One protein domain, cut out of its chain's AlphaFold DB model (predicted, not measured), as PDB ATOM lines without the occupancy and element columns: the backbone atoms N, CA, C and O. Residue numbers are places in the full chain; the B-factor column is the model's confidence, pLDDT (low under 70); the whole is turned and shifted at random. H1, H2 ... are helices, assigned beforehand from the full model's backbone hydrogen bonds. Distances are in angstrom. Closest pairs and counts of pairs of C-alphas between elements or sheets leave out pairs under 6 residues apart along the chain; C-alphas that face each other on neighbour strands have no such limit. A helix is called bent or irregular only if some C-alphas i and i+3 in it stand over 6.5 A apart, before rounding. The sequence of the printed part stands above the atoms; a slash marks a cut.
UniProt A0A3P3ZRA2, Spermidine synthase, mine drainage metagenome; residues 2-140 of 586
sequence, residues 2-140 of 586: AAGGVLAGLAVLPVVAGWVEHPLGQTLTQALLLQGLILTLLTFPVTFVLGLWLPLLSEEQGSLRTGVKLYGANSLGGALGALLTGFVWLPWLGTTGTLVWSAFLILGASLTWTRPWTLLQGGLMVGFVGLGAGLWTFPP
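AT A GLANCE: This is residues 2 to 140 of the 586 residues of the protein "Spermidine synthase" of mine drainage metagenome (UniProt A0A3P3ZRA2). Long helices make a loose frame round an open middle: H2b, H3a and H3b, the arms of two bent helices, fold back and forth as three sides, and residues 2 to 10 of H1 close it by packing on H3b and H2b. H2a reaches away from the frame beside H1, and H4 runs along the outside of the frame, where its residues 128 to 133 only just touch residues 4 to 7 of H1 and residues 100 to 104 of H3b. The printed part has 139 residues with four named helices, H1 to H4 in order, and no named strand: all helix. It is loose, with a radius of gyration of the C-alphas of 17.9 A and spans of 53 by 35 by 30 A.

IN THESE COORDINATES: H1, residues 2 to 20, begins at C-alpha 2 (143.880, 150.327, 155.797) and is 24.4 A long. By their hydrogen bonds H2, residues 28 to 61, and H3, residues 64 to 113, were each assigned as one helix, but both are bent: C-alphas 42 and 45 are 7.1 A apart, and C-alphas 92 and 95 are 9.4 A apart. Their arms are H2a, 28 to 42, H2b, 45 to 61, H3a, 64 to 92, 39.7 A long, and H3b, 95 to 113, 28.0 A. H4, residues 119 to 134, ends at C-alpha 134 (157.840, 160.236, 149.415).

HOW THE PARTS SIT: H1, H3b and H4 form an up and down bundle, each running against the one before. H1 touches H3b with residues 2 to 10 alone, closest at the C-alphas of Ala 3 and Ala 103, 4.3 A. H2b and H3a, a hairpin, touch, closest at the C-alphas of Ser 58 and Gly 67, 5.2 A. H2b and H3b are apart. Every O i to N i+4 pair is within hydrogen-bond range in H2a and H4, but 12 of 15 in H1, 10 of 13 in H2b, 23 of 25 in H3a and 14 of 15 in H3b.

THE WHOLE: The C-alphas farthest apart, of Gln 26 and Pro 116, are 54.2 A apart. The printed part has no cut and no long link. The pLDDT is under 70 at residues 18 to 25, 138 and 140.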
ATOM      1  N   ALA A   2     142.976 150.166 154.645       85.19
ATOM      2  CA  ALA A   2     143.880 150.327 155.797       85.19
ATOM      3  C   ALA A   2     145.275 150.873 155.425       85.19
ATOM      4  O   ALA A   2     145.672 151.907 155.946       85.19
ATOM      5  N   ALA A   3     145.963 150.268 154.448       86.69
ATOM      6  CA  ALA A   3     147.265 150.758 153.972       86.69
ATOM      7  C   ALA A   3     147.221 152.225 153.478       86.69
ATOM      8  O   ALA A   3     148.091 153.024 153.806       86.69
ATOM      9  N   GLY A   4     146.168 152.600 152.741       86.38
ATOM     10  CA  GLY A   4     145.925 153.983 152.306       86.38
ATOM     11  C   GLY A   4     145.642 154.938 153.458       86.38
ATOM     12  O   GLY A   4     146.154 156.049 153.447       86.38
ATOM     13  N   GLY A   5     144.890 154.495 154.466       86.06
ATOM     14  CA  GLY A   5     144.626 155.275 155.672       86.06
ATOM     15  C   GLY A   5     145.896 155.567 156.469       86.06
ATOM     16  O   GLY A   5     146.058 156.689 156.929       86.06
ATOM     17  N   VAL A   6     146.834 154.612 156.554       87.94
ATOM     18  CA  VAL A   6     148.140 154.831 157.204       87.94
ATOM     19  C   VAL A   6     148.936 155.925 156.484       87.94
ATOM     20  O   VAL A   6     149.355 156.889 157.121       87.94
ATOM     21  N   LEU A   7     149.099 155.828 155.156       89.19
ATOM     22  CA  LEU A   7     149.830 156.848 154.390       89.19
ATOM     23  C   LEU A   7     149.118 158.208 154.388       89.19
ATOM     24  O   LEU A   7     149.772 159.242 154.457       89.19
ATOM     25  N   ALA A   8     147.784 158.223 154.337       87.25
ATOM     26  CA  ALA A   8     147.007 159.457 154.414       87.25
ATOM     27  C   ALA A   8     147.144 160.130 155.789       87.25
ATOM     28  O   ALA A   8     147.348 161.339 155.851       87.25
ATOM     29  N   GLY A   9     147.092 159.357 156.879       85.25
ATOM     30  CA  GLY A   9     147.321 159.862 158.234       85.25
ATOM     31  C   GLY A   9     148.711 160.476 158.385       85.25
ATOM     32  O   GLY A   9     148.830 161.595 158.877       85.25
ATOM     33  N   LEU A  10     149.745 159.803 157.867       85.69
ATOM     34  CA  LEU A  10     151.109 160.341 157.803       85.69
ATOM     35  C   LEU A  10     151.198 161.646 157.001       85.69
ATOM     36  O   LEU A  10     151.835 162.596 157.445       85.69
ATOM     37  N   ALA A  11     150.553 161.712 155.835       85.50
ATOM     38  CA  ALA A  11     150.581 162.900 154.984       85.50
ATOM     39  C   ALA A  11     149.885 164.114 155.627       85.50
ATOM     40  O   ALA A  11     150.275 165.254 155.381       85.50
ATOM     41  N   VAL A  12     148.860 163.873 156.450       85.19
ATOM     42  CA  VAL A  12     148.082 164.915 157.140       85.19
ATOM     43  C   VAL A  12     148.701 165.301 158.493       85.19
ATOM     44  O   VAL A  12     148.406 166.380 159.007       85.19
ATOM     45  N   LEU A  13     149.607 164.482 159.042       81.25
ATOM     46  CA  LEU A  13     150.235 164.700 160.347       81.25
ATOM     47  C   LEU A  13     150.833 166.107 160.526       81.25
ATOM     48  O   LEU A  13     150.527 166.711 161.549       81.25
ATOM     49  N   PRO A  14     151.595 166.692 159.575       77.31
ATOM     50  CA  PRO A  14     152.150 168.036 159.764       77.31
ATOM     51  C   PRO A  14     151.081 169.123 159.882       77.31
ATOM     52  O   PRO A  14     151.245 170.081 160.629       77.31
ATOM     53  N   VAL A  15     149.961 168.962 159.170       79.25
ATOM     54  CA  VAL A  15     148.832 169.898 159.247       79.25
ATOM     55  C   VAL A  15     148.160 169.792 160.612       79.25
ATOM     56  O   VAL A  15     147.843 170.807 161.217       79.25
ATOM     57  N   VAL A  16     147.972 168.570 161.115       77.25
ATOM     58  CA  VAL A  16     147.352 168.329 162.426       77.25
ATOM     59  C   VAL A  16     148.268 168.761 163.569       77.25
ATOM     60  O   VAL A  16     147.781 169.343 164.532       77.25
ATOM     61  N   ALA A  17     149.576 168.521 163.466       71.12
ATOM     62  CA  ALA A  17     150.553 168.902 164.483       71.12
ATOM     63  C   ALA A  17     150.517 170.412 164.760       71.12
ATOM     64  O   ALA A  17     150.364 170.804 165.914       71.12
ATOM     65  N   GLY A  18     150.502 171.247 163.714       67.19
ATOM     66  CA  GLY A  18     150.378 172.701 163.876       67.19
ATOM     67  C   GLY A  18     149.063 173.152 164.531       67.19
ATOM     68  O   GLY A  18     149.012 174.202 165.159       67.19
ATOM     69  N   TRP A  19     147.988 172.359 164.450       65.88
ATOM     70  CA  TRP A  19     146.734 172.667 165.157       65.88
ATOM     71  C   TRP A  19     146.811 172.318 166.646       65.88
ATOM     72  O   TRP A  19     146.145 172.959 167.454       65.88
ATOM     73  N   VAL A  20     147.602 171.303 167.002       64.12
ATOM     74  CA  VAL A  20     147.798 170.843 168.387       64.12
ATOM     75  C   VAL A  20     148.682 171.805 169.186       64.12
ATOM     76  O   VAL A  20     148.564 171.849 170.409       64.12
ATOM     77  N   GLU A  21     149.528 172.596 168.522       57.81
ATOM     78  CA  GLU A  21     150.360 173.622 169.171       57.81
ATOM     79  C   GLU A  21     149.547 174.768 169.782       57.81
ATOM     80  O   GLU A  21     149.963 175.377 170.769       57.81
ATOM     81  N   HIS A  22     148.359 175.044 169.248       63.53
ATOM     82  CA  HIS A  22     147.435 175.968 169.887       63.53
ATOM     83  C   HIS A  22     146.642 175.237 170.974       63.53
ATOM     84  O   HIS A  22     146.218 174.103 170.747       63.53
ATOM     85  N   PRO A  23     146.394 175.859 172.146       61.47
ATOM     86  CA  PRO A  23     145.606 175.232 173.195       61.47
ATOM     87  C   PRO A  23     144.251 174.791 172.634       61.47
ATOM     88  O   PRO A  23     143.376 175.605 172.332       61.47
ATOM     89  N   LEU A  24     144.109 173.474 172.465       65.81
ATOM     90  CA  LEU A  24     142.925 172.806 171.942       65.81
ATOM     91  C   LEU A  24     141.817 172.840 173.006       65.81
ATOM     92  O   LEU A  24     141.456 171.828 173.588       65.81
ATOM     93  N   GLY A  25     141.291 174.024 173.305       64.69
ATOM     94  CA  GLY A  25     140.318 174.248 174.374       64.69
ATOM     95  C   GLY A  25     140.900 174.969 175.589       64.69
ATOM     96  O   GLY A  25     142.108 175.096 175.762       64.69
ATOM     97  N   GLN A  26     140.006 175.464 176.444       76.62
ATOM     98  CA  GLN A  26     140.348 176.300 177.603       76.62
ATOM     99  C   GLN A  26     140.611 175.482 178.876       76.62
ATOM    100  O   GLN A  26     140.992 176.031 179.903       76.62
ATOM    101  N   THR A  27     140.369 174.170 178.838       82.31
ATOM    102  CA  THR A  27     140.519 173.267 179.988       82.31
ATOM    103  C   THR A  27     141.159 171.953 179.553       82.31
ATOM    104  O   THR A  27     140.985 171.531 178.408       82.31
ATOM    105  N   LEU A  28     141.820 171.256 180.487       80.44
ATOM    106  CA  LEU A  28     142.413 169.937 180.234       80.44
ATOM    107  C   LEU A  28     141.388 168.950 179.653       80.44
ATOM    108  O   LEU A  28     141.686 168.236 178.704       80.44
ATOM    109  N   THR A  29     140.161 168.922 180.181       85.44
ATOM    110  CA  THR A  29     139.113 168.012 179.695       85.44
ATOM    111  C   THR A  29     138.748 168.285 178.239       85.44
ATOM    112  O   THR A  29     138.621 167.343 177.461       85.44
ATOM    113  N   GLN A  30     138.601 169.555 177.852       85.19
ATOM    114  CA  GLN A  30     138.333 169.916 176.458       85.19
ATOM    115  C   GLN A  30     139.490 169.502 175.546       85.19
ATOM    116  O   GLN A  30     139.239 168.911 174.497       85.19
ATOM    117  N   ALA A  31     140.732 169.731 175.979       82.56
ATOM    118  CA  ALA A  31     141.916 169.332 175.228       82.56
ATOM    119  C   ALA A  31     142.017 167.823 175.041       82.56
ATOM    120  O   ALA A  31     142.189 167.369 173.914       82.56
ATOM    121  N   LEU A  32     141.810 167.039 176.099       85.12
ATOM    122  CA  LEU A  32     141.815 165.579 176.012       85.12
ATOM    123  C   LEU A  32     140.695 165.049 175.109       85.12
ATOM    124  O   LEU A  32     140.923 164.121 174.336       85.12
ATOM    125  N   LEU A  33     139.496 165.638 175.165       89.19
ATOM    126  CA  LEU A  33     138.389 165.248 174.288       89.19
ATOM    127  C   LEU A  33     138.684 165.574 172.822       89.19
ATOM    128  O   LEU A  33     138.429 164.742 171.954       89.19
ATOM    129  N   LEU A  34     139.229 166.759 172.536       86.44
ATOM    130  CA  LEU A  34     139.532 167.178 171.171       86.44
ATOM    131  C   LEU A  34     140.716 166.395 170.589       86.44
ATOM    132  O   LEU A  34     140.615 165.885 169.477       86.44
ATOM    133  N   GLN A  35     141.792 166.213 171.359       84.69
ATOM    134  CA  GLN A  35     142.912 165.343 170.989       84.69
ATOM    135  C   GLN A  35     142.443 163.898 170.786       84.69
ATOM    136  O   GLN A  35     142.768 163.286 169.771       84.69
ATOM    137  N   GLY A  36     141.616 163.369 171.692       88.81
ATOM    138  CA  GLY A  36     141.028 162.036 171.571       88.81
ATOM    139  C   GLY A  36     140.157 161.886 170.324       88.81
ATOM    140  O   GLY A  36     140.240 160.866 169.639       88.81
ATOM    141  N   LEU A  37     139.370 162.908 169.974       89.88
ATOM    142  CA  LEU A  37     138.579 162.933 168.745       89.88
ATOM    143  C   LEU A  37     139.474 162.949 167.502       89.88
ATOM    144  O   LEU A  37     139.233 162.168 166.587       89.88
ATOM    145  N   ILE A  38     140.516 163.784 167.474       85.75
ATOM    146  CA  ILE A  38     141.483 163.843 166.368       85.75
ATOM    147  C   ILE A  38     142.172 162.485 166.192       85.75
ATOM    148  O   ILE A  38     142.172 161.935 165.091       85.75
ATOM    149  N   LEU A  39     142.692 161.903 167.276       86.12
ATOM    150  CA  LEU A  39     143.315 160.578 167.263       86.12
ATOM    151  C   LEU A  39     142.333 159.503 166.788       86.12
ATOM    152  O   LEU A  39     142.695 158.661 165.967       86.12
ATOM    153  N   THR A  40     141.080 159.556 167.246       89.12
ATOM    154  CA  THR A  40     140.026 158.642 166.794       89.12
ATOM    155  C   THR A  40     139.779 158.808 165.300       89.12
ATOM    156  O   THR A  40     139.808 157.823 164.577       89.12
ATOM    157  N   LEU A  41     139.600 160.028 164.793       86.69
ATOM    158  CA  LEU A  41     139.346 160.276 163.370       86.69
ATOM    159  C   LEU A  41     140.505 159.812 162.477       86.69
ATOM    160  O   LEU A  41     140.260 159.246 161.412       86.69
ATOM    161  N   LEU A  42     141.751 160.011 162.915       83.69
ATOM    162  CA  LEU A  42     142.941 159.597 162.170       83.69
ATOM    163  C   LEU A  42     143.140 158.076 162.173       83.69
ATOM    164  O   LEU A  42     143.523 157.501 161.156       83.69
ATOM    165  N   THR A  43     142.877 157.409 163.300       86.12
ATOM    166  CA  THR A  43     143.178 155.977 163.460       86.12
ATOM    167  C   THR A  43     141.997 155.062 163.143       86.12
ATOM    168  O   THR A  43     142.210 153.958 162.640       86.12
ATOM    169  N   PHE A  44     140.755 155.511 163.363       89.44
ATOM    170  CA  PHE A  44     139.539 154.701 163.237       89.44
ATOM    171  C   PHE A  44     139.384 154.023 161.871       89.44
ATOM    172  O   PHE A  44     139.128 152.822 161.853       89.44
ATOM    173  N   PRO A  45     139.581 154.690 160.715       86.50
ATOM    174  CA  PRO A  45     139.433 154.020 159.422       86.50
ATOM    175  C   PRO A  45     140.405 152.848 159.242       86.50
ATOM    176  O   PRO A  45     140.059 151.833 158.636       86.50
ATOM    177  N   VAL A  46     141.625 152.975 159.769       87.81
ATOM    178  CA  VAL A  46     142.648 151.927 159.693       87.81
ATOM    179  C   VAL A  46     142.311 150.796 160.658       87.81
ATOM    180  O   VAL A  46     142.252 149.638 160.240       87.81
ATOM    181  N   THR A  47     142.049 151.118 161.926       89.44
ATOM    182  CA  THR A  47     141.790 150.124 162.977       89.44
ATOM    183  C   THR A  47     140.485 149.371 162.746       89.44
ATOM    184  O   THR A  47     140.449 148.158 162.934       89.44
ATOM    185  N   PHE A  48     139.446 150.043 162.245       90.12
ATOM    186  CA  PHE A  48     138.183 149.416 161.863       90.12
ATOM    187  C   PHE A  48     138.390 148.376 160.756       90.12
ATOM    188  O   PHE A  48     137.968 147.231 160.899       90.12
ATOM    189  N   VAL A  49     139.103 148.728 159.679       87.38
ATOM    190  CA  VAL A  49     139.363 147.797 158.567       87.38
ATOM    191  C   VAL A  49     140.219 146.609 159.010       87.38
ATOM    192  O   VAL A  49     139.931 145.485 158.607       87.38
ATOM    193  N   LEU A  50     141.239 146.834 159.845       86.31
ATOM    194  CA  LEU A  50     142.051 145.747 160.403       86.31
ATOM    195  C   LEU A  50     141.226 144.837 161.328       86.31
ATOM    196  O   LEU A  50     141.365 143.618 161.269       86.31
ATOM    197  N   GLY A  51     140.319 145.406 162.127       87.06
ATOM    198  CA  GLY A  51     139.426 144.655 163.011       87.06
ATOM    199  C   GLY A  51     138.426 143.759 162.273       87.06
ATOM    200  O   GLY A  51     138.035 142.717 162.796       87.06
ATOM    201  N   LEU A  52     138.050 144.113 161.039       86.75
ATOM    202  CA  LEU A  52     137.146 143.311 160.207       86.75
ATOM    203  C   LEU A  52     137.801 142.060 159.602       86.75
ATOM    204  O   LEU A  52     137.087 141.141 159.207       86.75
ATOM    205  N   TRP A  53     139.133 141.990 159.522       84.25
ATOM    206  CA  TRP A  53     139.815 140.890 158.828       84.25
ATOM    207  C   TRP A  53     139.553 139.527 159.463       84.25
ATOM    208  O   TRP A  53     139.229 138.573 158.761       84.25
ATOM    209  N   LEU A  54     139.670 139.420 160.787       81.62
ATOM    210  CA  LEU A  54     139.537 138.135 161.469       81.62
ATOM    211  C   LEU A  54     138.108 137.550 161.372       81.62
ATOM    212  O   LEU A  54     137.998 136.372 161.024       81.62
ATOM    213  N   PRO A  55     137.023 138.321 161.614       82.56
ATOM    214  CA  PRO A  55     135.657 137.839 161.400       82.56
ATOM    215  C   PRO A  55     135.395 137.372 159.965       82.56
ATOM    216  O   PRO A  55     134.879 136.273 159.781       82.56
ATOM    217  N   LEU A  56     135.811 138.154 158.961       83.00
ATOM    218  CA  LEU A  56     135.587 137.825 157.547       83.00
ATOM    219  C   LEU A  56     136.293 136.521 157.142       83.00
ATOM    220  O   LEU A  56     135.696 135.666 156.493       83.00
ATOM    221  N   LEU A  57     137.540 136.324 157.585       80.19
ATOM    222  CA  LEU A  57     138.294 135.092 157.317       80.19
ATOM    223  C   LEU A  57     137.711 133.875 158.037       80.19
ATOM    224  O   LEU A  57     137.769 132.754 157.530       80.19
ATOM    225  N   SER A  58     137.178 134.082 159.242       81.62
ATOM    226  CA  SER A  58     136.535 133.011 159.995       81.62
ATOM    227  C   SER A  58     135.212 132.585 159.356       81.62
ATOM    228  O   SER A  58     134.896 131.395 159.384       81.62
ATOM    229  N   GLU A  59     134.451 133.530 158.799       82.25
ATOM    230  CA  GLU A  59     133.194 133.260 158.095       82.25
ATOM    231  C   GLU A  59     133.439 132.479 156.797       82.25
ATOM    232  O   GLU A  59     132.802 131.451 156.577       82.25
ATOM    233  N   GLU A  60     134.430 132.886 155.997       79.38
ATOM    234  CA  GLU A  60     134.767 132.228 154.726       79.38
ATOM    235  C   GLU A  60     135.186 130.755 154.906       79.38
ATOM    236  O   GLU A  60     134.861 129.902 154.082       79.38
ATOM    237  N   GLN A  61     135.884 130.423 156.000       78.38
ATOM    238  CA  GLN A  61     136.398 129.066 156.232       78.38
ATOM    239  C   GLN A  61     135.472 128.160 157.069       78.38
ATOM    240  O   GLN A  61     135.751 126.965 157.199       78.38
ATOM    241  N   GLY A  62     134.387 128.691 157.647       71.56
ATOM    242  CA  GLY A  62     133.253 127.924 158.188       71.56
ATOM    243  C   GLY A  62     133.521 126.930 159.335       71.56
ATOM    244  O   GLY A  62     132.673 126.081 159.606       71.56
ATOM    245  N   SER A  63     134.674 126.980 160.022       79.06
ATOM    246  CA  SER A  63     135.044 126.006 161.069       79.06
ATOM    247  C   SER A  63     135.590 126.654 162.340       79.06
ATOM    248  O   SER A  63     136.561 127.410 162.307       79.06
ATOM    249  N   LEU A  64     135.042 126.251 163.495       77.50
ATOM    250  CA  LEU A  64     135.489 126.682 164.827       77.50
ATOM    251  C   LEU A  64     136.993 126.431 165.046       77.50
ATOM    252  O   LEU A  64     137.698 127.269 165.604       77.50
ATOM    253  N   ARG A  65     137.516 125.291 164.566       82.06
ATOM    254  CA  ARG A  65     138.947 124.953 164.689       82.06
ATOM    255  C   ARG A  65     139.836 125.914 163.902       82.06
ATOM    256  O   ARG A  65     140.955 126.188 164.326       82.06
ATOM    257  N   THR A  66     139.354 126.405 162.765       82.00
ATOM    258  CA  THR A  66     140.067 127.392 161.954       82.00
ATOM    259  C   THR A  66     140.046 128.758 162.630       82.00
ATOM    260  O   THR A  66     141.099 129.381 162.734       82.00
ATOM    261  N   GLY A  67     138.901 129.177 163.180       83.25
ATOM    262  CA  GLY A  67     138.793 130.425 163.942       83.25
ATOM    263  C   GLY A  67     139.791 130.498 165.103       83.25
ATOM    264  O   GLY A  67     140.500 131.491 165.246       83.25
ATOM    265  N   VAL A  68     139.948 129.407 165.866       85.94
ATOM    266  CA  VAL A  68     140.947 129.321 166.951       85.94
ATOM    267  C   VAL A  68     142.380 129.468 166.427       85.94
ATOM    268  O   VAL A  68     143.183 130.184 167.024       85.94
ATOM    269  N   LYS A  69     142.718 128.826 165.300       88.31
ATOM    270  CA  LYS A  69     144.050 128.954 164.683       88.31
ATOM    271  C   LYS A  69     144.322 130.376 164.200       88.31
ATOM    272  O   LYS A  69     145.417 130.880 164.421       88.31
ATOM    273  N   LEU A  70     143.340 131.015 163.564       86.12
ATOM    274  CA  LEU A  70     143.456 132.392 163.081       86.12
ATOM    275  C   LEU A  70     143.610 133.379 164.240       86.12
ATOM    276  O   LEU A  70     144.464 134.258 164.178       86.12
ATOM    277  N   TYR A  71     142.851 133.192 165.322       87.38
ATOM    278  CA  TYR A  71     143.001 133.992 166.535       87.38
ATOM    279  C   TYR A  71     144.398 133.824 167.147       87.38
ATOM    280  O   TYR A  71     145.075 134.814 167.404       87.38
ATOM    281  N   GLY A  72     144.877 132.582 167.293       91.88
ATOM    282  CA  GLY A  72     146.227 132.304 167.791       91.88
ATOM    283  C   GLY A  72     147.329 132.909 166.913       91.88
ATOM    284  O   GLY A  72     148.272 133.503 167.433       91.88
ATOM    285  N   ALA A  73     147.190 132.821 165.586       89.50
ATOM    286  CA  ALA A  73     148.112 133.447 164.642       89.50
ATOM    287  C   ALA A  73     148.092 134.981 164.742       89.50
ATOM    288  O   ALA A  73     149.153 135.599 164.720       89.50
ATOM    289  N   ASN A  74     146.916 135.594 164.911       88.94
ATOM    290  CA  ASN A  74     146.778 137.036 165.116       88.94
ATOM    291  C   ASN A  74     147.439 137.492 166.424       88.94
ATOM    292  O   ASN A  74     148.184 138.467 166.423       88.94
ATOM    293  N   SER A  75     147.225 136.770 167.527       92.12
ATOM    294  CA  SER A  75     147.859 137.081 168.813       92.12
ATOM    295  C   SER A  75     149.381 136.945 168.754       92.12
ATOM    296  O   SER A  75     150.092 137.837 169.210       92.12
ATOM    297  N   LEU A  76     149.892 135.864 168.153       95.31
ATOM    298  CA  LEU A  76     151.333 135.662 167.985       95.31
ATOM    299  C   LEU A  76     151.943 136.716 167.052       95.31
ATOM    300  O   LEU A  76     152.998 137.266 167.352       95.31
ATOM    301  N   GLY A  77     151.264 137.025 165.946       91.56
ATOM    302  CA  GLY A  77     151.666 138.072 165.011       91.56
ATOM    303  C   GLY A  77     151.670 139.456 165.655       91.56
ATOM    304  O   GLY A  77     152.604 140.214 165.431       91.56
ATOM    305  N   GLY A  78     150.688 139.765 166.506       90.81
ATOM    306  CA  GLY A  78     150.650 141.002 167.286       90.81
ATOM    307  C   GLY A  78     151.809 141.105 168.277       90.81
ATOM    308  O   GLY A  78     152.468 142.139 168.335       90.81
ATOM    309  N   ALA A  79     152.115 140.021 168.999       94.75
ATOM    310  CA  ALA A  79     153.253 139.976 169.917       94.75
ATOM    311  C   ALA A  79     154.594 140.152 169.180       94.75
ATOM    312  O   ALA A  79     155.405 140.996 169.560       94.75
ATOM    313  N   LEU A  80     154.813 139.405 168.091       95.69
ATOM    314  CA  LEU A  80     156.011 139.540 167.257       95.69
ATOM    315  C   LEU A  80     156.095 140.924 166.605       95.69
ATOM    316  O   LEU A  80     157.171 141.506 166.560       95.69
ATOM    317  N   GLY A  81     154.971 141.460 166.133       92.50
ATOM    318  CA  GLY A  81     154.889 142.788 165.535       92.50
ATOM    319  C   GLY A  81     155.271 143.883 166.525       92.50
ATOM    320  O   GLY A  81     156.054 144.756 166.167       92.50
ATOM    321  N   ALA A  82     154.802 143.804 167.773       92.00
ATOM    322  CA  ALA A  82     155.171 144.753 168.821       92.00
ATOM    323  C   ALA A  82     156.676 144.701 169.136       92.00
ATOM    324  O   ALA A  82     157.327 145.744 169.193       92.00
ATOM    325  N   LEU A  83     157.246 143.495 169.262       93.31
ATOM    326  CA  LEU A  83     158.681 143.309 169.504       93.31
ATOM    327  C   LEU A  83     159.534 143.813 168.329       93.31
ATOM    328  O   LEU A  83     160.480 144.566 168.532       93.31
ATOM    329  N   LEU A  84     159.190 143.438 167.095       94.31
ATOM    330  CA  LEU A  84     159.901 143.905 165.902       94.31
ATOM    331  C   LEU A  84     159.788 145.419 165.740       94.31
ATOM    332  O   LEU A  84     160.772 146.062 165.394       94.31
ATOM    333  N   THR A  85     158.620 145.992 166.025       91.88
ATOM    334  CA  THR A  85     158.413 147.438 165.929       91.88
ATOM    335  C   THR A  85     159.307 148.183 166.915       91.88
ATOM    336  O   THR A  85     160.097 149.018 166.485       91.88
ATOM    337  N   GLY A  86     159.241 147.844 168.207       89.06
ATOM    338  CA  GLY A  86     159.991 148.555 169.246       89.06
ATOM    339  C   GLY A  86     161.506 148.372 169.150       89.06
ATOM    340  O   GLY A  86     162.250 149.338 169.270       89.06
ATOM    341  N   PHE A  87     161.975 147.147 168.899       89.94
ATOM    342  CA  PHE A  87     163.403 146.823 169.004       89.94
ATOM    343  C   PHE A  87     164.152 146.793 167.666       89.94
ATOM    344  O   PHE A  87     165.381 146.747 167.669       89.94
ATOM    345  N   VAL A  88     163.451 146.791 166.526       92.12
ATOM    346  CA  VAL A  88     164.084 146.686 165.198       92.12
ATOM    347  C   VAL A  88     163.635 147.803 164.266       92.12
ATOM    348  O   VAL A  88     164.477 148.517 163.730       92.12
ATOM    349  N   TRP A  89     162.332 147.978 164.049       93.00
ATOM    350  CA  TRP A  89     161.843 148.915 163.037       93.00
ATOM    351  C   TRP A  89     161.976 150.369 163.469       93.00
ATOM    352  O   TRP A  89     162.480 151.148 162.671       93.00
ATOM    353  N   LEU A  90     161.623 150.739 164.705       90.38
ATOM    354  CA  LEU A  90     161.803 152.120 165.167       90.38
ATOM    355  C   LEU A  90     163.284 152.543 165.148       90.38
ATOM    356  O   LEU A  90     163.581 153.522 164.466       90.38
ATOM    357  N   PRO A  91     164.240 151.780 165.726       88.38
ATOM    358  CA  PRO A  91     165.646 152.187 165.709       88.38
ATOM    359  C   PRO A  91     166.290 152.236 164.313       88.38
ATOM    360  O   PRO A  91     167.294 152.919 164.131       88.38
ATOM    361  N   TRP A  92     165.774 151.484 163.326       89.56
ATOM    362  CA  TRP A  92     166.380 151.396 161.983       89.56
ATOM    363  C   TRP A  92     165.649 152.216 160.916       89.56
ATOM    364  O   TRP A  92     166.283 152.735 160.000       89.56
ATOM    365  N   LEU A  93     164.320 152.275 160.986       90.31
ATOM    366  CA  LEU A  93     163.450 152.913 159.994       90.31
ATOM    367  C   LEU A  93     162.863 154.242 160.497       90.31
ATOM    368  O   LEU A  93     162.337 155.001 159.682       90.31
ATOM    369  N   GLY A  94     162.911 154.509 161.807       89.31
ATOM    370  CA  GLY A  94     162.171 155.597 162.449       89.31
ATOM    371  C   GLY A  94     160.656 155.372 162.423       89.31
ATOM    372  O   GLY A  94     160.150 154.383 161.876       89.31
ATOM    373  N   THR A  95     159.899 156.306 162.988       88.25
ATOM    374  CA  THR A  95     158.436 156.225 163.102       88.25
ATOM    375  C   THR A  95     157.768 156.255 161.731       88.25
ATOM    376  O   THR A  95     156.919 155.409 161.434       88.25
ATOM    377  N   THR A  96     158.166 157.176 160.845       88.94
ATOM    378  CA  THR A  96     157.585 157.261 159.493       88.94
ATOM    379  C   THR A  96     157.908 156.035 158.657       88.94
ATOM    380  O   THR A  96     156.997 155.452 158.069       88.94
ATOM    381  N   GLY A  97     159.169 155.594 158.645       90.88
ATOM    382  CA  GLY A  97     159.579 154.404 157.905       90.88
ATOM    383  C   GLY A  97     158.867 153.150 158.410       90.88
ATOM    384  O   GLY A  97     158.386 152.354 157.608       90.88
ATOM    385  N   THR A  98     158.688 153.017 159.727       92.25
ATOM    386  CA  THR A  98     157.921 151.925 160.348       92.25
ATOM    387  C   THR A  98     156.455 151.920 159.909       92.25
ATOM    388  O   THR A  98     155.910 150.866 159.564       92.25
ATOM    389  N   LEU A  99     155.802 153.083 159.879       91.25
ATOM    390  CA  LEU A  99     154.407 153.207 159.451       91.25
ATOM    391  C   LEU A  99     154.244 152.949 157.946       91.25
ATOM    392  O   LEU A  99     153.337 152.217 157.547       91.25
ATOM    393  N   VAL A 100     155.145 153.473 157.109       92.88
ATOM    394  CA  VAL A 100     155.167 153.186 155.665       92.88
ATOM    395  C   VAL A 100     155.409 151.696 155.414       92.88
ATOM    396  O   VAL A 100     154.697 151.078 154.620       92.88
ATOM    397  N   TRP A 101     156.358 151.090 156.129       92.75
ATOM    398  CA  TRP A 101     156.641 149.660 156.038       92.75
ATOM    399  C   TRP A 101     155.432 148.816 156.445       92.75
ATOM    400  O   TRP A 101     155.036 147.902 155.723       92.75
ATOM    401  N   SER A 102     154.762 149.185 157.538       90.94
ATOM    402  CA  SER A 102     153.513 148.552 157.971       90.94
ATOM    403  C   SER A 102     152.420 148.671 156.905       90.94
ATOM    404  O   SER A 102     151.720 147.698 156.616       90.94
ATOM    405  N   ALA A 103     152.304 149.830 156.249       90.94
ATOM    406  CA  ALA A 103     151.369 150.028 155.148       90.94
ATOM    407  C   ALA A 103     151.689 149.117 153.947       90.94
ATOM    408  O   ALA A 103     150.770 148.538 153.358       90.94
ATOM    409  N   PHE A 104     152.971 148.926 153.614       90.81
ATOM    410  CA  PHE A 104     153.400 147.982 152.579       90.81
ATOM    411  C   PHE A 104     153.110 146.526 152.948       90.81
ATOM    412  O   PHE A 104     152.644 145.781 152.089       90.81
ATOM    413  N   LEU A 105     153.297 146.122 154.208       89.44
ATOM    414  CA  LEU A 105     152.943 144.776 154.671       89.44
ATOM    415  C   LEU A 105     151.431 144.523 154.577       89.44
ATOM    416  O   LEU A 105     151.010 143.493 154.046       89.44
ATOM    417  N   ILE A 106     150.608 145.485 155.011       88.56
ATOM    418  CA  ILE A 106     149.142 145.408 154.904       88.56
ATOM    419  C   ILE A 106     148.718 145.311 153.435       88.56
ATOM    420  O   ILE A 106     147.847 144.504 153.088       88.56
ATOM    421  N   LEU A 107     149.324 146.116 152.556       86.94
ATOM    422  CA  LEU A 107     149.046 146.070 151.124       86.94
ATOM    423  C   LEU A 107     149.457 144.719 150.525       86.94
ATOM    424  O   LEU A 107     148.650 144.094 149.842       86.94
ATOM    425  N   GLY A 108     150.669 144.247 150.819       85.31
ATOM    426  CA  GLY A 108     151.190 142.970 150.340       85.31
ATOM    427  C   GLY A 108     150.300 141.795 150.739       85.31
ATOM    428  O   GLY A 108     149.930 140.993 149.882       85.31
ATOM    429  N   ALA A 109     149.868 141.744 152.002       83.31
ATOM    430  CA  ALA A 109     148.912 140.746 152.478       83.31
ATOM    431  C   ALA A 109     147.579 140.834 151.717       83.31
ATOM    432  O   ALA A 109     147.099 139.826 151.197       83.31
ATOM    433  N   SER A 110     147.033 142.044 151.550       80.81
ATOM    434  CA  SER A 110     145.776 142.270 150.819       80.81
ATOM    435  C   SER A 110     145.843 141.786 149.365       80.81
ATOM    436  O   SER A 110     144.876 141.235 148.844       80.81
ATOM    437  N   LEU A 111     146.989 141.960 148.698       80.50
ATOM    438  CA  LEU A 111     147.188 141.568 147.300       80.50
ATOM    439  C   LEU A 111     147.192 140.049 147.085       80.50
ATOM    440  O   LEU A 111     146.902 139.587 145.976       80.50
ATOM    441  N   THR A 112     147.497 139.260 148.119       77.31
ATOM    442  CA  THR A 112     147.412 137.794 148.026       77.31
ATOM    443  C   THR A 112     145.972 137.300 147.866       77.31
ATOM    444  O   THR A 112     145.763 136.265 147.233       77.31
ATOM    445  N   TRP A 113     144.988 138.071 148.342       72.69
ATOM    446  CA  TRP A 113     143.566 137.721 148.294       72.69
ATOM    447  C   TRP A 113     142.802 138.295 147.097       72.69
ATOM    448  O   TRP A 113     141.728 137.802 146.776       72.69
ATOM    449  N   THR A 114     143.332 139.292 146.387       74.62
ATOM    450  CA  THR A 114     142.599 140.005 145.318       74.62
ATOM    451  C   THR A 114     142.972 139.569 143.894       74.62
ATOM    452  O   THR A 114     142.932 140.369 142.960       74.62
ATOM    453  N   ARG A 115     143.360 138.302 143.696       75.19
ATOM    454  CA  ARG A 115     143.747 137.774 142.373       75.19
ATOM    455  C   ARG A 115     142.528 137.441 141.488       75.19
ATOM    456  O   ARG A 115     141.537 136.947 142.021       75.19
ATOM    457  N   PRO A 116     142.615 137.612 140.147       80.69
ATOM    458  CA  PRO A 116     143.774 138.061 139.362       80.69
ATOM    459  C   PRO A 116     143.961 139.586 139.370       80.69
ATOM    460  O   PRO A 116     143.002 140.341 139.498       80.69
ATOM    461  N   TRP A 117     145.207 140.038 139.201       77.19
ATOM    462  CA  TRP A 117     145.523 141.467 139.197       77.19
ATOM    463  C   TRP A 117     145.296 142.105 137.818       77.19
ATOM    464  O   TRP A 117     145.677 141.552 136.789       77.19
ATOM    465  N   THR A 118     144.709 143.298 137.803       81.44
ATOM    466  CA  THR A 118     144.460 144.125 136.613       81.44
ATOM    467  C   THR A 118     145.529 145.213 136.452       81.44
ATOM    468  O   THR A 118     146.197 145.588 137.417       81.44
ATOM    469  N   LEU A 119     145.668 145.787 135.246       80.12
ATOM    470  CA  LEU A 119     146.586 146.914 134.990       80.12
ATOM    471  C   LEU A 119     146.315 148.120 135.906       80.12
ATOM    472  O   LEU A 119     147.252 148.784 136.341       80.12
ATOM    473  N   LEU A 120     145.046 148.363 136.252       79.50
ATOM    474  CA  LEU A 120     144.652 149.411 137.194       79.50
ATOM    475  C   LEU A 120     145.223 149.156 138.598       79.50
ATOM    476  O   LEU A 120     145.778 150.065 139.206       79.50
ATOM    477  N   GLN A 121     145.136 147.920 139.099       79.50
ATOM    478  CA  GLN A 121     145.704 147.548 140.399       79.50
ATOM    479  C   GLN A 121     147.236 147.639 140.395       79.50
ATOM    480  O   GLN A 121     147.817 148.099 141.375       79.50
ATOM    481  N   GLY A 122     147.883 147.280 139.279       80.00
ATOM    482  CA  GLY A 122     149.323 147.475 139.093       80.00
ATOM    483  C   GLY A 122     149.728 148.953 139.142       80.00
ATOM    484  O   GLY A 122     150.647 149.313 139.873       80.00
ATOM    485  N   GLY A 123     149.004 149.825 138.433       82.00
ATOM    486  CA  GLY A 123     149.237 151.273 138.458       82.00
ATOM    487  C   GLY A 123     149.016 151.894 139.841       82.00
ATOM    488  O   GLY A 123     149.848 152.671 140.308       82.00
ATOM    489  N   LEU A 124     147.942 151.501 140.537       81.50
ATOM    490  CA  LEU A 124     147.668 151.939 141.911       81.50
ATOM    491  C   LEU A 124     148.756 151.484 142.889       81.50
ATOM    492  O   LEU A 124     149.122 152.244 143.780       81.50
ATOM    493  N   MET A 125     149.305 150.280 142.711       82.00
ATOM    494  CA  MET A 125     150.409 149.775 143.526       82.00
ATOM    495  C   MET A 125     151.688 150.591 143.315       82.00
ATOM    496  O   MET A 125     152.322 150.981 144.290       82.00
ATOM    497  N   VAL A 126     152.043 150.905 142.064       85.31
ATOM    498  CA  VAL A 126     153.203 151.763 141.764       85.31
ATOM    499  C   VAL A 126     153.015 153.156 142.366       85.31
ATOM    500  O   VAL A 126     153.923 153.663 143.021       85.31
ATOM    501  N   GLY A 127     151.824 153.745 142.217       85.44
ATOM    502  CA  GLY A 127     151.492 155.027 142.841       85.44
ATOM    503  C   GLY A 127     151.578 154.983 144.370       85.44
ATOM    504  O   GLY A 127     152.119 155.899 144.982       85.44
ATOM    505  N   PHE A 128     151.114 153.896 144.990       86.88
ATOM    506  CA  PHE A 128     151.176 153.695 146.438       86.88
ATOM    507  C   PHE A 128     152.612 153.567 146.952       86.88
ATOM    508  O   PHE A 128     152.965 154.181 147.956       86.88
ATOM    509  N   VAL A 129     153.453 152.797 146.256       87.25
ATOM    510  CA  VAL A 129     154.881 152.669 146.581       87.25
ATOM    511  C   VAL A 129     155.591 154.011 146.413       87.25
ATOM    512  O   VAL A 129     156.354 154.398 147.292       87.25
ATOM    513  N   GLY A 130     155.293 154.757 145.343       88.00
ATOM    514  CA  GLY A 130     155.821 156.107 145.134       88.00
ATOM    515  C   GLY A 130     155.423 157.081 146.248       88.00
ATOM    516  O   GLY A 130     156.270 157.818 146.748       88.00
ATOM    517  N   LEU A 131     154.162 157.041 146.695       87.69
ATOM    518  CA  LEU A 131     153.688 157.841 147.827       87.69
ATOM    519  C   LEU A 131     154.391 157.448 149.132       87.69
ATOM    520  O   LEU A 131     154.864 158.321 149.853       87.69
ATOM    521  N   GLY A 132     154.495 156.149 149.422       87.00
ATOM    522  CA  GLY A 132     155.202 155.657 150.604       87.00
ATOM    523  C   GLY A 132     156.677 156.062 150.605       87.00
ATOM    524  O   GLY A 132     157.183 156.511 151.627       87.00
ATOM    525  N   ALA A 133     157.349 156.001 149.450       86.50
ATOM    526  CA  ALA A 133     158.723 156.477 149.304       86.50
ATOM    527  C   ALA A 133     158.849 157.988 149.578       86.50
ATOM    528  O   ALA A 133     159.790 158.409 150.244       86.50
ATOM    529  N   GLY A 134     157.883 158.798 149.128       85.31
ATOM    530  CA  GLY A 134     157.840 160.236 149.415       85.31
ATOM    531  C   GLY A 134     157.561 160.587 150.884       85.31
ATOM    532  O   GLY A 134     157.939 161.667 151.327       85.31
ATOM    533  N   LEU A 135     156.929 159.680 151.639       86.25
ATOM    534  CA  LEU A 135     156.609 159.826 153.067       86.25
ATOM    535  C   LEU A 135     157.589 159.081 153.988       86.25
ATOM    536  O   LEU A 135     157.379 159.035 155.198       86.25
ATOM    537  N   TRP A 136     158.631 158.463 153.428       84.69
ATOM    538  CA  TRP A 136     159.550 157.607 154.178       84.69
ATOM    539  C   TRP A 136     160.314 158.384 155.253       84.69
ATOM    540  O   TRP A 136     160.497 157.908 156.373       84.69
ATOM    541  N   THR A 137     160.747 159.595 154.914       80.06
ATOM    542  CA  THR A 137     161.493 160.473 155.815       80.06
ATOM    543  C   THR A 137     160.557 161.230 156.741       80.06
ATOM    544  O   THR A 137     159.562 161.798 156.284       80.06
ATOM    545  N   PHE A 138     160.933 161.301 158.018       68.94
ATOM    546  CA  PHE A 138     160.244 162.114 159.011       68.94
ATOM    547  C   PHE A 138     160.113 163.564 158.514       68.94
ATOM    548  O   PHE A 138     161.082 164.090 157.948       68.94
ATOM    549  N   PRO A 139     158.943 164.222 158.656       72.56
ATOM    550  CA  PRO A 139     158.827 165.627 158.296       72.56
ATOM    551  C   PRO A 139     159.900 166.431 159.043       72.56
ATOM    552  O   PRO A 139     160.109 166.178 160.227       72.56
ATOM    553  N   PRO A 140     160.584 167.390 158.392       69.00
ATOM    554  CA  PRO A 140     161.614 168.175 159.065       69.00
ATOM    555  C   PRO A 140     161.055 168.792 160.345       69.00
ATOM    556  O   PRO A 140     159.969 169.378 160.280       69.00
TER     557      PRO A 140